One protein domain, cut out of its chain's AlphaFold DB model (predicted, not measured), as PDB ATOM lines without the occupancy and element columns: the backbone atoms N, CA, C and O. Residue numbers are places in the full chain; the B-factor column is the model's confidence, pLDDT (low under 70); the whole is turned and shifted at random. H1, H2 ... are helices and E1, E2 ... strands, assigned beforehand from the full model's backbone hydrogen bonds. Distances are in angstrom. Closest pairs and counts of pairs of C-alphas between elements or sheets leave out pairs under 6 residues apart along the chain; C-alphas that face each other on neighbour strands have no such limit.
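AT A GLANCE: This is residues 84 to 155 of the 155 residues of the protein "MR_MLE_C domain-containing protein" of Desulfobacteraceae bacterium 4572_123 (UniProt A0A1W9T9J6). Two helices of 13 residues each, H1 and H2, run the same way but are offset lengthwise and only loosely together, and a short strand, E1, leads back beside H1 toward the first end of H2. A long tail with no named element, residues 128 to 155, turns back past E1 and winds round near the first end of H2. The printed part has 72 residues, with two named helices and one named strand in the order H1, E1, H2. The class is mostly helix, though under half of the residues are in named elements. The whole is compact, with a radius of gyration of the C-alphas of 12.7 A and spans of 39 by 26 by 18 A.

HOW THE PARTS SIT: H1, residues 90 to 102, is joined by a tight link of 3 residues to E1, residues 106 to 109. Their closest C-alphas, those of Cys 100 and Gly 106, are 6.3 A apart. E1 pairs with no named strand. A tight link of 5 residues follows, to H2, residues 115 to 127. The closest C-alphas of E1 and H2, those of Cys 109 and Tyr 121, are 6.9 A apart. H1 and H2 are close but not clearly touching, with the C-alphas of Ile 94 and Val 124 closest at 7.7 A. They run the same way at a tilt of 37 degrees, only just steep. In H1 and H2 every O i to N i+4 pair is within hydrogen-bond range.

IN THESE COORDINATES: H1 begins at C-alpha 90 (-14.630, 19.336, -21.760) and is 18.3 A long. E1 is 10.6 A long. H2, 18.2 A long, ends at C-alpha 127 (-7.538, 21.159, -32.043).

THE WHOLE: The C-alphas farthest apart, those of Met 103 and Val 148, are 39.2 A apart. The printed part has no cut and ends at the chain's last residue, 155. Mean pLDDT of the printed part is 88.3, and residues 152 to 155 are under 70.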
ATOM      1  N   PHE A  84     -10.058  21.935 -16.972       93.50
ATOM      2  CA  PHE A  84     -11.383  21.619 -17.515       93.50
ATOM      3  C   PHE A  84     -12.379  21.232 -16.421       93.50
ATOM      4  O   PHE A  84     -13.573  21.428 -16.621       93.50
ATOM      5  N   ALA A  85     -11.921  20.722 -15.273       91.94
ATOM      6  CA  ALA A  85     -12.798  20.385 -14.155       91.94
ATOM      7  C   ALA A  85     -13.425  21.643 -13.525       91.94
ATOM      8  O   ALA A  85     -14.640  21.675 -13.343       91.94
ATOM      9  N   VAL A  86     -12.643  22.705 -13.315       94.12
ATOM     10  CA  VAL A  86     -13.104  24.027 -12.851       94.12
ATOM     11  C   VAL A  86     -14.132  24.614 -13.817       94.12
ATOM     12  O   VAL A  86     -15.147  25.160 -13.393       94.12
ATOM     13  N   LEU A  87     -13.932  24.432 -15.123       95.75
ATOM     14  CA  LEU A  87     -14.887  24.874 -16.143       95.75
ATOM     15  C   LEU A  87     -16.133  23.969 -16.245       95.75
ATOM     16  O   LEU A  87     -17.084  24.298 -16.957       95.75
ATOM     17  N   GLY A  88     -16.175  22.841 -15.531       95.38
ATOM     18  CA  GLY A  88     -17.298  21.900 -15.528       95.38
ATOM     19  C   GLY A  88     -17.295  20.913 -16.702       95.38
ATOM     20  O   GLY A  88     -18.354  20.542 -17.211       95.38
ATOM     21  N   GLY A  89     -16.110  20.505 -17.147       94.38
ATOM     22  CA  GLY A  89     -15.876  19.466 -18.146       94.38
ATOM     23  C   GLY A  89     -15.570  19.987 -19.551       94.38
ATOM     24  O   GLY A  89     -15.716  21.169 -19.867       94.38
ATOM     25  N   LEU A  90     -15.183  19.059 -20.429       94.50
ATOM     26  CA  LEU A  90     -14.630  19.336 -21.760       94.50
ATOM     27  C   LEU A  90     -15.508  20.257 -22.622       94.50
ATOM     28  O   LEU A  90     -15.035  21.243 -23.176       94.50
ATOM     29  N   ARG A  91     -16.814  19.978 -22.703       96.00
ATOM     30  CA  ARG A  91     -17.740  20.774 -23.527       96.00
ATOM     31  C   ARG A  91     -17.843  22.221 -23.040       96.00
ATOM     32  O   ARG A  91     -17.968  23.134 -23.852       96.00
ATOM     33  N   ARG A  92     -17.843  22.435 -21.720       97.06
ATOM     34  CA  ARG A  92     -17.879  23.784 -21.142       97.06
ATOM     35  C   ARG A  92     -16.543  24.487 -21.332       97.06
ATOM     36  O   ARG A  92     -16.556  25.655 -21.698       97.06
ATOM     37  N   ALA A  93     -15.436  23.762 -21.180       95.56
ATOM     38  CA  ALA A  93     -14.103  24.283 -21.432       95.56
ATOM     39  C   ALA A  93     -13.944  24.790 -22.871       95.56
ATOM     40  O   ALA A  93     -13.579  25.941 -23.055       95.56
ATOM     41  N   ILE A  94     -14.325  24.002 -23.881       96.00
ATOM     42  CA  ILE A  94     -14.254  24.422 -25.294       96.00
ATOM     43  C   ILE A  94     -15.066  25.703 -25.540       96.00
ATOM     44  O   ILE A  94     -14.578  26.632 -26.177       96.00
ATOM     45  N   ARG A  95     -16.288  25.798 -24.993       96.88
ATOM     46  CA  ARG A  95     -17.091  27.028 -25.108       96.88
ATOM     47  C   ARG A  95     -16.437  28.220 -24.420       96.88
ATOM     48  O   ARG A  95     -16.495  29.323 -24.946       96.88
ATOM     49  N   PHE A  96     -15.854  28.005 -23.246       97.56
ATOM     50  CA  PHE A  96     -15.167  29.053 -22.503       97.56
ATOM     51  C   PHE A  96     -13.923  29.545 -23.249       97.56
ATOM     52  O   PHE A  96     -13.728  30.749 -23.363       97.56
ATOM     53  N   ILE A  97     -13.135  28.632 -23.821       96.81
ATOM     54  CA  ILE A  97     -11.962  28.947 -24.643       96.81
ATOM     55  C   ILE A  97     -12.376  29.762 -25.873       96.81
ATOM     56  O   ILE A  97     -11.797  30.816 -26.120       96.81
ATOM     57  N   GLY A  98     -13.430  29.345 -26.583       96.38
ATOM     58  CA  GLY A  98     -13.964  30.114 -27.712       96.38
ATOM     59  C   GLY A  98     -14.479  31.501 -27.309       96.38
ATOM     60  O   GLY A  98     -14.323  32.464 -28.052       96.38
ATOM     61  N   ALA A  99     -15.046  31.640 -26.106       97.44
ATOM     62  CA  ALA A  99     -15.436  32.944 -25.575       97.44
ATOM     63  C   ALA A  99     -14.221  33.821 -25.229       97.44
ATOM     64  O   ALA A  99     -14.250  35.018 -25.505       97.44
ATOM     65  N   CYS A 100     -13.154  33.246 -24.663       97.38
ATOM     66  CA  CYS A 100     -11.901  33.962 -24.415       97.38
ATOM     67  C   CYS A 100     -11.319  34.486 -25.734       97.38
ATOM     68  O   CYS A 100     -11.035  35.677 -25.844       97.38
ATOM     69  N   GLU A 101     -11.257  33.632 -26.759       95.25
ATOM     70  CA  GLU A 101     -10.799  34.001 -28.099       95.25
ATOM     71  C   GLU A 101     -11.619  35.151 -28.697       95.25
ATOM     72  O   GLU A 101     -11.042  36.149 -29.131       95.25
ATOM     73  N   ALA A 102     -12.950  35.053 -28.660       96.81
ATOM     74  CA  ALA A 102     -13.842  36.095 -29.172       96.81
ATOM     75  C   ALA A 102     -13.676  37.445 -28.449       96.81
ATOM     76  O   ALA A 102     -13.973  38.490 -29.024       96.81
ATOM     77  N   MET A 103     -13.206  37.425 -27.200       97.19
ATOM     78  CA  MET A 103     -12.990  38.612 -26.370       97.19
ATOM     79  C   MET A 103     -11.527  39.075 -26.340       97.19
ATOM     80  O   MET A 103     -11.200  40.018 -25.624       97.19
ATOM     81  N   GLY A 104     -10.639  38.427 -27.100       95.31
ATOM     82  CA  GLY A 104      -9.217  38.771 -27.141       95.31
ATOM     83  C   GLY A 104      -8.441  38.422 -25.866       95.31
ATOM     84  O   GLY A 104      -7.346  38.942 -25.675       95.31
ATOM     85  N   ILE A 105      -8.977  37.543 -25.017       97.31
ATOM     86  CA  ILE A 105      -8.315  37.045 -23.807       97.31
ATOM     87  C   ILE A 105      -7.655  35.706 -24.133       97.31
ATOM     88  O   ILE A 105      -8.279  34.813 -24.710       97.31
ATOM     89  N   GLY A 106      -6.380  35.555 -23.792       96.75
ATOM     90  CA  GLY A 106      -5.663  34.308 -24.018       96.75
ATOM     91  C   GLY A 106      -6.056  33.213 -23.026       96.75
ATOM     92  O   GLY A 106      -6.666  33.454 -21.983       96.75
ATOM     93  N   PHE A 107      -5.702  31.976 -23.361       97.12
ATOM     94  CA  PHE A 107      -5.990  30.814 -22.533       97.12
ATOM     95  C   PHE A 107      -4.853  29.800 -22.624       97.12
ATOM     96  O   PHE A 107      -4.358  29.523 -23.718       97.12
ATOM     97  N   TRP A 108      -4.491  29.189 -21.499       95.81
ATOM     98  CA  TRP A 108      -3.740  27.933 -21.488       95.81
ATOM     99  C   TRP A 108      -4.227  27.025 -20.364       95.81
ATOM    100  O   TRP A 108      -4.862  27.462 -19.403       95.81
ATOM    101  N   CYS A 109      -3.936  25.733 -20.482       94.31
ATOM    102  CA  CYS A 109      -4.346  24.782 -19.463       94.31
ATOM    103  C   CYS A 109      -3.430  24.901 -18.237       94.31
ATOM    104  O   CYS A 109      -2.200  24.942 -18.365       94.31
ATOM    105  N   TYR A 110      -4.037  24.915 -17.050       91.88
ATOM    106  CA  TYR A 110      -3.351  24.623 -15.787       91.88
ATOM    107  C   TYR A 110      -2.772  23.194 -15.814       91.88
ATOM    108  O   TYR A 110      -3.065  22.431 -16.733       91.88
ATOM    109  N   SER A 111      -1.970  22.786 -14.827       84.88
ATOM    110  CA  SER A 111      -1.464  21.412 -14.778       84.88
ATOM    111  C   SER A 111      -2.594  20.385 -14.670       84.88
ATOM    112  O   SER A 111      -3.403  20.435 -13.748       84.88
ATOM    113  N   GLY A 112      -2.650  19.450 -15.622       71.69
ATOM    114  CA  GLY A 112      -3.527  18.285 -15.547       71.69
ATOM    115  C   GLY A 112      -2.897  17.245 -14.634       71.69
ATOM    116  O   GLY A 112      -1.737  16.888 -14.844       71.69
ATOM    117  N   ASP A 113      -3.642  16.784 -13.629       74.50
ATOM    118  CA  ASP A 113      -3.100  15.909 -12.587       74.50
ATOM    119  C   ASP A 113      -2.580  14.592 -13.189       74.50
ATOM    120  O   ASP A 113      -1.375  14.367 -13.239       74.50
ATOM    121  N   ALA A 114      -3.471  13.763 -13.737       85.75
ATOM    122  CA  ALA A 114      -3.137  12.435 -14.258       85.75
ATOM    123  C   ALA A 114      -3.223  12.341 -15.794       85.75
ATOM    124  O   ALA A 114      -3.713  13.251 -16.476       85.75
ATOM    125  N   GLY A 115      -2.792  11.205 -16.354       88.75
ATOM    126  CA  GLY A 115      -2.735  10.953 -17.794       88.75
ATOM    127  C   GLY A 115      -4.058  11.169 -18.534       88.75
ATOM    128  O   GLY A 115      -4.049  11.658 -19.660       88.75
ATOM    129  N   ILE A 116      -5.203  10.913 -17.887       89.62
ATOM    130  CA  ILE A 116      -6.538  11.167 -18.461       89.62
ATOM    131  C   ILE A 116      -6.749  12.664 -18.742       89.62
ATOM    132  O   ILE A 116      -7.129  13.043 -19.852       89.62
ATOM    133  N   CYS A 117      -6.482  13.529 -17.757       89.56
ATOM    134  CA  CYS A 117      -6.634  14.977 -17.914       89.56
ATOM    135  C   CYS A 117      -5.622  15.531 -18.922       89.56
ATOM    136  O   CYS A 117      -5.989  16.335 -19.776       89.56
ATOM    137  N   ASN A 118      -4.374  15.055 -18.873       89.12
ATOM    138  CA  ASN A 118      -3.346  15.469 -19.827       89.12
ATOM    139  C   ASN A 118      -3.703  15.072 -21.267       89.12
ATOM    140  O   ASN A 118      -3.573  15.901 -22.164       89.12
ATOM    141  N   ALA A 119      -4.229  13.865 -21.501       90.62
ATOM    142  CA  ALA A 119      -4.719  13.468 -22.822       90.62
ATOM    143  C   ALA A 119      -5.821  14.417 -23.320       90.62
ATOM    144  O   ALA A 119      -5.759  14.899 -24.450       90.62
ATOM    145  N   ALA A 120      -6.796  14.741 -22.464       92.06
ATOM    146  CA  ALA A 120      -7.861  15.679 -22.814       92.06
ATOM    147  C   ALA A 120      -7.314  17.070 -23.181       92.06
ATOM    148  O   ALA A 120      -7.768  17.663 -24.159       92.06
ATOM    149  N   TYR A 121      -6.325  17.575 -22.438       92.19
ATOM    150  CA  TYR A 121      -5.683  18.854 -22.748       92.19
ATOM    151  C   TYR A 121      -4.978  18.809 -24.089       92.19
ATOM    152  O   TYR A 121      -5.190  19.701 -24.900       92.19
ATOM    153  N   LEU A 122      -4.208  17.757 -24.362       90.62
ATOM    154  CA  LEU A 122      -3.495  17.614 -25.630       90.62
ATOM    155  C   LEU A 122      -4.445  17.579 -26.820       90.62
ATOM    156  O   LEU A 122      -4.192  18.260 -27.808       90.62
ATOM    157  N   HIS A 123      -5.558  16.852 -26.712       93.25
ATOM    158  CA  HIS A 123      -6.574  16.838 -27.762       93.25
ATOM    159  C   HIS A 123      -7.163  18.230 -28.016       93.25
ATOM    160  O   HIS A 123      -7.312  18.620 -29.170       93.25
ATOM    161  N   VAL A 124      -7.479  18.992 -26.963       93.62
ATOM    162  CA  VAL A 124      -8.030  20.348 -27.118       93.62
ATOM    163  C   VAL A 124      -6.988  21.318 -27.652       93.62
ATOM    164  O   VAL A 124      -7.293  22.050 -28.584       93.62
ATOM    165  N   VAL A 125      -5.773  21.316 -27.106       92.25
ATOM    166  CA  VAL A 125      -4.678  22.186 -27.550       92.25
ATOM    167  C   VAL A 125      -4.352  21.920 -29.020       92.25
ATOM    168  O   VAL A 125      -4.297  22.859 -29.802       92.25
ATOM    169  N   ALA A 126      -4.232  20.653 -29.430       92.62
ATOM    170  CA  ALA A 126      -3.980  20.302 -30.828       92.62
ATOM    171  C   ALA A 126      -5.122  20.721 -31.772       92.62
ATOM    172  O   ALA A 126      -4.877  21.007 -32.939       92.62
ATOM    173  N   ALA A 127      -6.362  20.753 -31.275       92.94
ATOM    174  CA  ALA A 127      -7.538  21.159 -32.043       92.94
ATOM    175  C   ALA A 127      -7.847  22.668 -31.965       92.94
ATOM    176  O   ALA A 127      -8.785  23.119 -32.619       92.94
ATOM    177  N   THR A 128      -7.112  23.441 -31.158       90.69
ATOM    178  CA  THR A 128      -7.413  24.852 -30.878       90.69
ATOM    179  C   THR A 128      -6.194  25.716 -31.161       90.69
ATOM    180  O   THR A 128      -5.351  25.924 -30.291       90.69
ATOM    181  N   GLU A 129      -6.137  26.288 -32.363       85.12
ATOM    182  CA  GLU A 129      -5.008  27.111 -32.830       85.12
ATOM    183  C   GLU A 129      -4.669  28.278 -31.891       85.12
ATOM    184  O   GLU A 129      -3.520  28.713 -31.802       85.12
ATOM    185  N   ARG A 130      -5.664  28.789 -31.158       84.38
ATOM    186  CA  ARG A 130      -5.488  29.946 -30.281       84.38
ATOM    187  C   ARG A 130      -4.767  29.638 -28.966       84.38
ATOM    188  O   ARG A 130      -4.275  30.579 -28.340       84.38
ATOM    189  N   ILE A 131      -4.625  28.370 -28.565       91.06
ATOM    190  CA  ILE A 131      -3.820  27.990 -27.391       91.06
ATOM    191  C   ILE A 131      -2.357  27.835 -27.821       91.06
ATOM    192  O   ILE A 131      -1.883  26.744 -28.121       91.06
ATOM    193  N   HIS A 132      -1.644  28.960 -27.869       85.38
ATOM    194  CA  HIS A 132      -0.274  29.047 -28.394       85.38
ATOM    195  C   HIS A 132       0.795  29.138 -27.298       85.38
ATOM    196  O   HIS A 132       1.961  28.827 -27.539       85.38
ATOM    197  N   GLU A 133       0.415  29.560 -26.091       90.81
ATOM    198  CA  GLU A 133       1.321  29.547 -24.947       90.81
ATOM    199  C   GLU A 133       1.433  28.124 -24.379       90.81
ATOM    200  O   GLU A 133       0.421  27.416 -24.281       90.81
ATOM    201  N   PRO A 134       2.633  27.686 -23.951       91.56
ATOM    202  CA  PRO A 134       2.796  26.380 -23.328       91.56
ATOM    203  C   PRO A 134       1.844  26.221 -22.138       91.56
ATOM    204  O   PRO A 134       1.804  27.070 -21.246       91.56
ATOM    205  N   SER A 135       1.091  25.126 -22.083       92.19
ATOM    206  CA  SER A 135       0.273  24.809 -20.908       92.19
ATOM    207  C   SER A 135       1.147  24.321 -19.751       92.19
ATOM    208  O   SER A 135       2.270  23.851 -19.948       92.19
ATOM    209  N   GLN A 136       0.658  24.475 -18.525       90.19
ATOM    210  CA  GLN A 136       1.376  24.015 -17.343       90.19
ATOM    211  C   GLN A 136       1.296  22.496 -17.222       90.19
ATOM    212  O   GLN A 136       0.343  21.858 -17.673       90.19
ATOM    213  N   SER A 137       2.307  21.904 -16.594       84.25
ATOM    214  CA  SER A 137       2.330  20.465 -16.408       84.25
ATOM    215  C   SER A 137       3.150  20.036 -15.202       84.25
ATOM    216  O   SER A 137       4.312  20.419 -15.057       84.25
ATOM    217  N   LEU A 138       2.536  19.210 -14.356       83.69
ATOM    218  CA  LEU A 138       3.155  18.647 -13.158       83.69
ATOM    219  C   LEU A 138       3.316  17.122 -13.239       83.69
ATOM    220  O   LEU A 138       3.817  16.540 -12.283       83.69
ATOM    221  N   PHE A 139       2.985  16.466 -14.364       76.56
ATOM    222  CA  PHE A 139       3.003  14.991 -14.448       76.56
ATOM    223  C   PHE A 139       4.366  14.384 -14.086       76.56
ATOM    224  O   PHE A 139       4.426  13.280 -13.559       76.56
ATOM    225  N   ARG A 140       5.479  15.100 -14.322       79.38
ATOM    226  CA  ARG A 140       6.827  14.619 -13.964       79.38
ATOM    227  C   ARG A 140       7.042  14.480 -12.452       79.38
ATOM    228  O   ARG A 140       7.992  13.828 -12.041       79.38
ATOM    229  N   TRP A 141       6.216  15.150 -11.651       82.81
ATOM    230  CA  TRP A 141       6.235  15.090 -10.190       82.81
ATOM    231  C   TRP A 141       5.292  14.009  -9.650       82.81
ATOM    232  O   TRP A 141       5.321  13.744  -8.451       82.81
ATOM    233  N   GLN A 142       4.477  13.375 -10.503       82.75
ATOM    234  CA  GLN A 142       3.631  12.259 -10.093       82.75
ATOM    235  C   GLN A 142       4.401  10.930 -10.213       82.75
ATOM    236  O   GLN A 142       4.878  10.588 -11.305       82.75
ATOM    237  N   PRO A 143       4.551  10.173  -9.107       86.50
ATOM    238  CA  PRO A 143       5.266   8.899  -9.127       86.50
ATOM    239  C   PRO A 143       4.527   7.866  -9.982       86.50
ATOM    240  O   PRO A 143       5.158   7.146 -10.751       86.50
ATOM    241  N   ASP A 144       3.193   7.899  -9.969       87.19
ATOM    242  CA  ASP A 144       2.306   6.935 -10.619       87.19
ATOM    243  C   ASP A 144       1.317   7.618 -11.573       87.19
ATOM    244  O   ASP A 144       1.169   8.837 -11.574       87.19
ATOM    245  N   ASP A 145       0.692   6.827 -12.447       88.75
ATOM    246  CA  ASP A 145      -0.357   7.291 -13.359       88.75
ATOM    247  C   ASP A 145      -1.474   6.240 -13.426       88.75
ATOM    248  O   ASP A 145      -1.250   5.056 -13.176       88.75
ATOM    249  N   VAL A 146      -2.683   6.673 -13.767       90.31
ATOM    250  CA  VAL A 146      -3.881   5.820 -13.859       90.31
ATOM    251  C   VAL A 146      -4.049   5.177 -15.239       90.31
ATOM    252  O   VAL A 146      -4.971   4.391 -15.449       90.31
ATOM    253  N   ILE A 147      -3.183   5.522 -16.196       89.44
ATOM    254  CA  ILE A 147      -3.165   4.956 -17.548       89.44
ATOM    255  C   ILE A 147      -1.966   4.021 -17.735       89.44
ATOM    256  O   ILE A 147      -0.895   4.246 -17.179       89.44
ATOM    257  N   VAL A 148      -2.134   2.995 -18.575       87.06
ATOM    258  CA  VAL A 148      -1.090   1.986 -18.842       87.06
ATOM    259  C   VAL A 148       0.128   2.599 -19.544       87.06
ATOM    260  O   VAL A 148       1.266   2.324 -19.176       87.06
ATOM    261  N   ASN A 149      -0.106   3.459 -20.540       84.69
ATOM    262  CA  ASN A 149       0.949   4.105 -21.323       84.69
ATOM    263  C   ASN A 149       1.083   5.571 -20.907       84.69
ATOM    264  O   ASN A 149       0.398   6.435 -21.456       84.69
ATOM    265  N   ARG A 150       1.963   5.854 -19.938       81.50
ATOM    266  CA  ARG A 150       2.188   7.222 -19.450       81.50
ATOM    267  C   ARG A 150       2.600   8.158 -20.588       81.50
ATOM    268  O   ARG A 150       3.556   7.896 -21.326       81.50
ATOM    269  N   ILE A 151       1.940   9.311 -20.642       78.56
ATOM    270  CA  ILE A 151       2.335  10.434 -21.494       78.56
ATOM    271  C   ILE A 151       3.654  10.986 -20.935       78.56
ATOM    272  O   ILE A 151       3.672  11.634 -19.893       78.56
ATOM    273  N   SER A 152       4.775  10.643 -21.572       64.81
ATOM    274  CA  SER A 152       6.119  10.813 -20.992       64.81
ATOM    275  C   SER A 152       7.068  11.679 -21.819       64.81
ATOM    276  O   SER A 152       8.105  12.095 -21.301       64.81
ATOM    277  N   LYS A 153       6.736  11.984 -23.081       55.09
ATOM    278  CA  LYS A 153       7.550  12.830 -23.963       55.09
ATOM    279  C   LYS A 153       6.676  13.638 -24.918       55.09
ATOM    280  O   LYS A 153       5.791  13.084 -25.562       55.09
ATOM    281  N   PHE A 154       6.989  14.923 -25.027       53.75
ATOM    282  CA  PHE A 154       6.613  15.765 -26.156       53.75
ATOM    283  C   PHE A 154       7.874  15.894 -27.014       53.75
ATOM    284  O   PHE A 154       8.908  16.308 -26.486       53.75
ATOM    285  N   ASN A 155       7.811  15.433 -28.264       33.78
ATOM    286  CA  ASN A 155       8.868  15.674 -29.250       33.78
ATOM    287  C   ASN A 155       8.714  17.079 -29.825       33.78
ATOM    288  O   ASN A 155       7.547  17.465 -30.064       33.78
TER     289      ASN A 155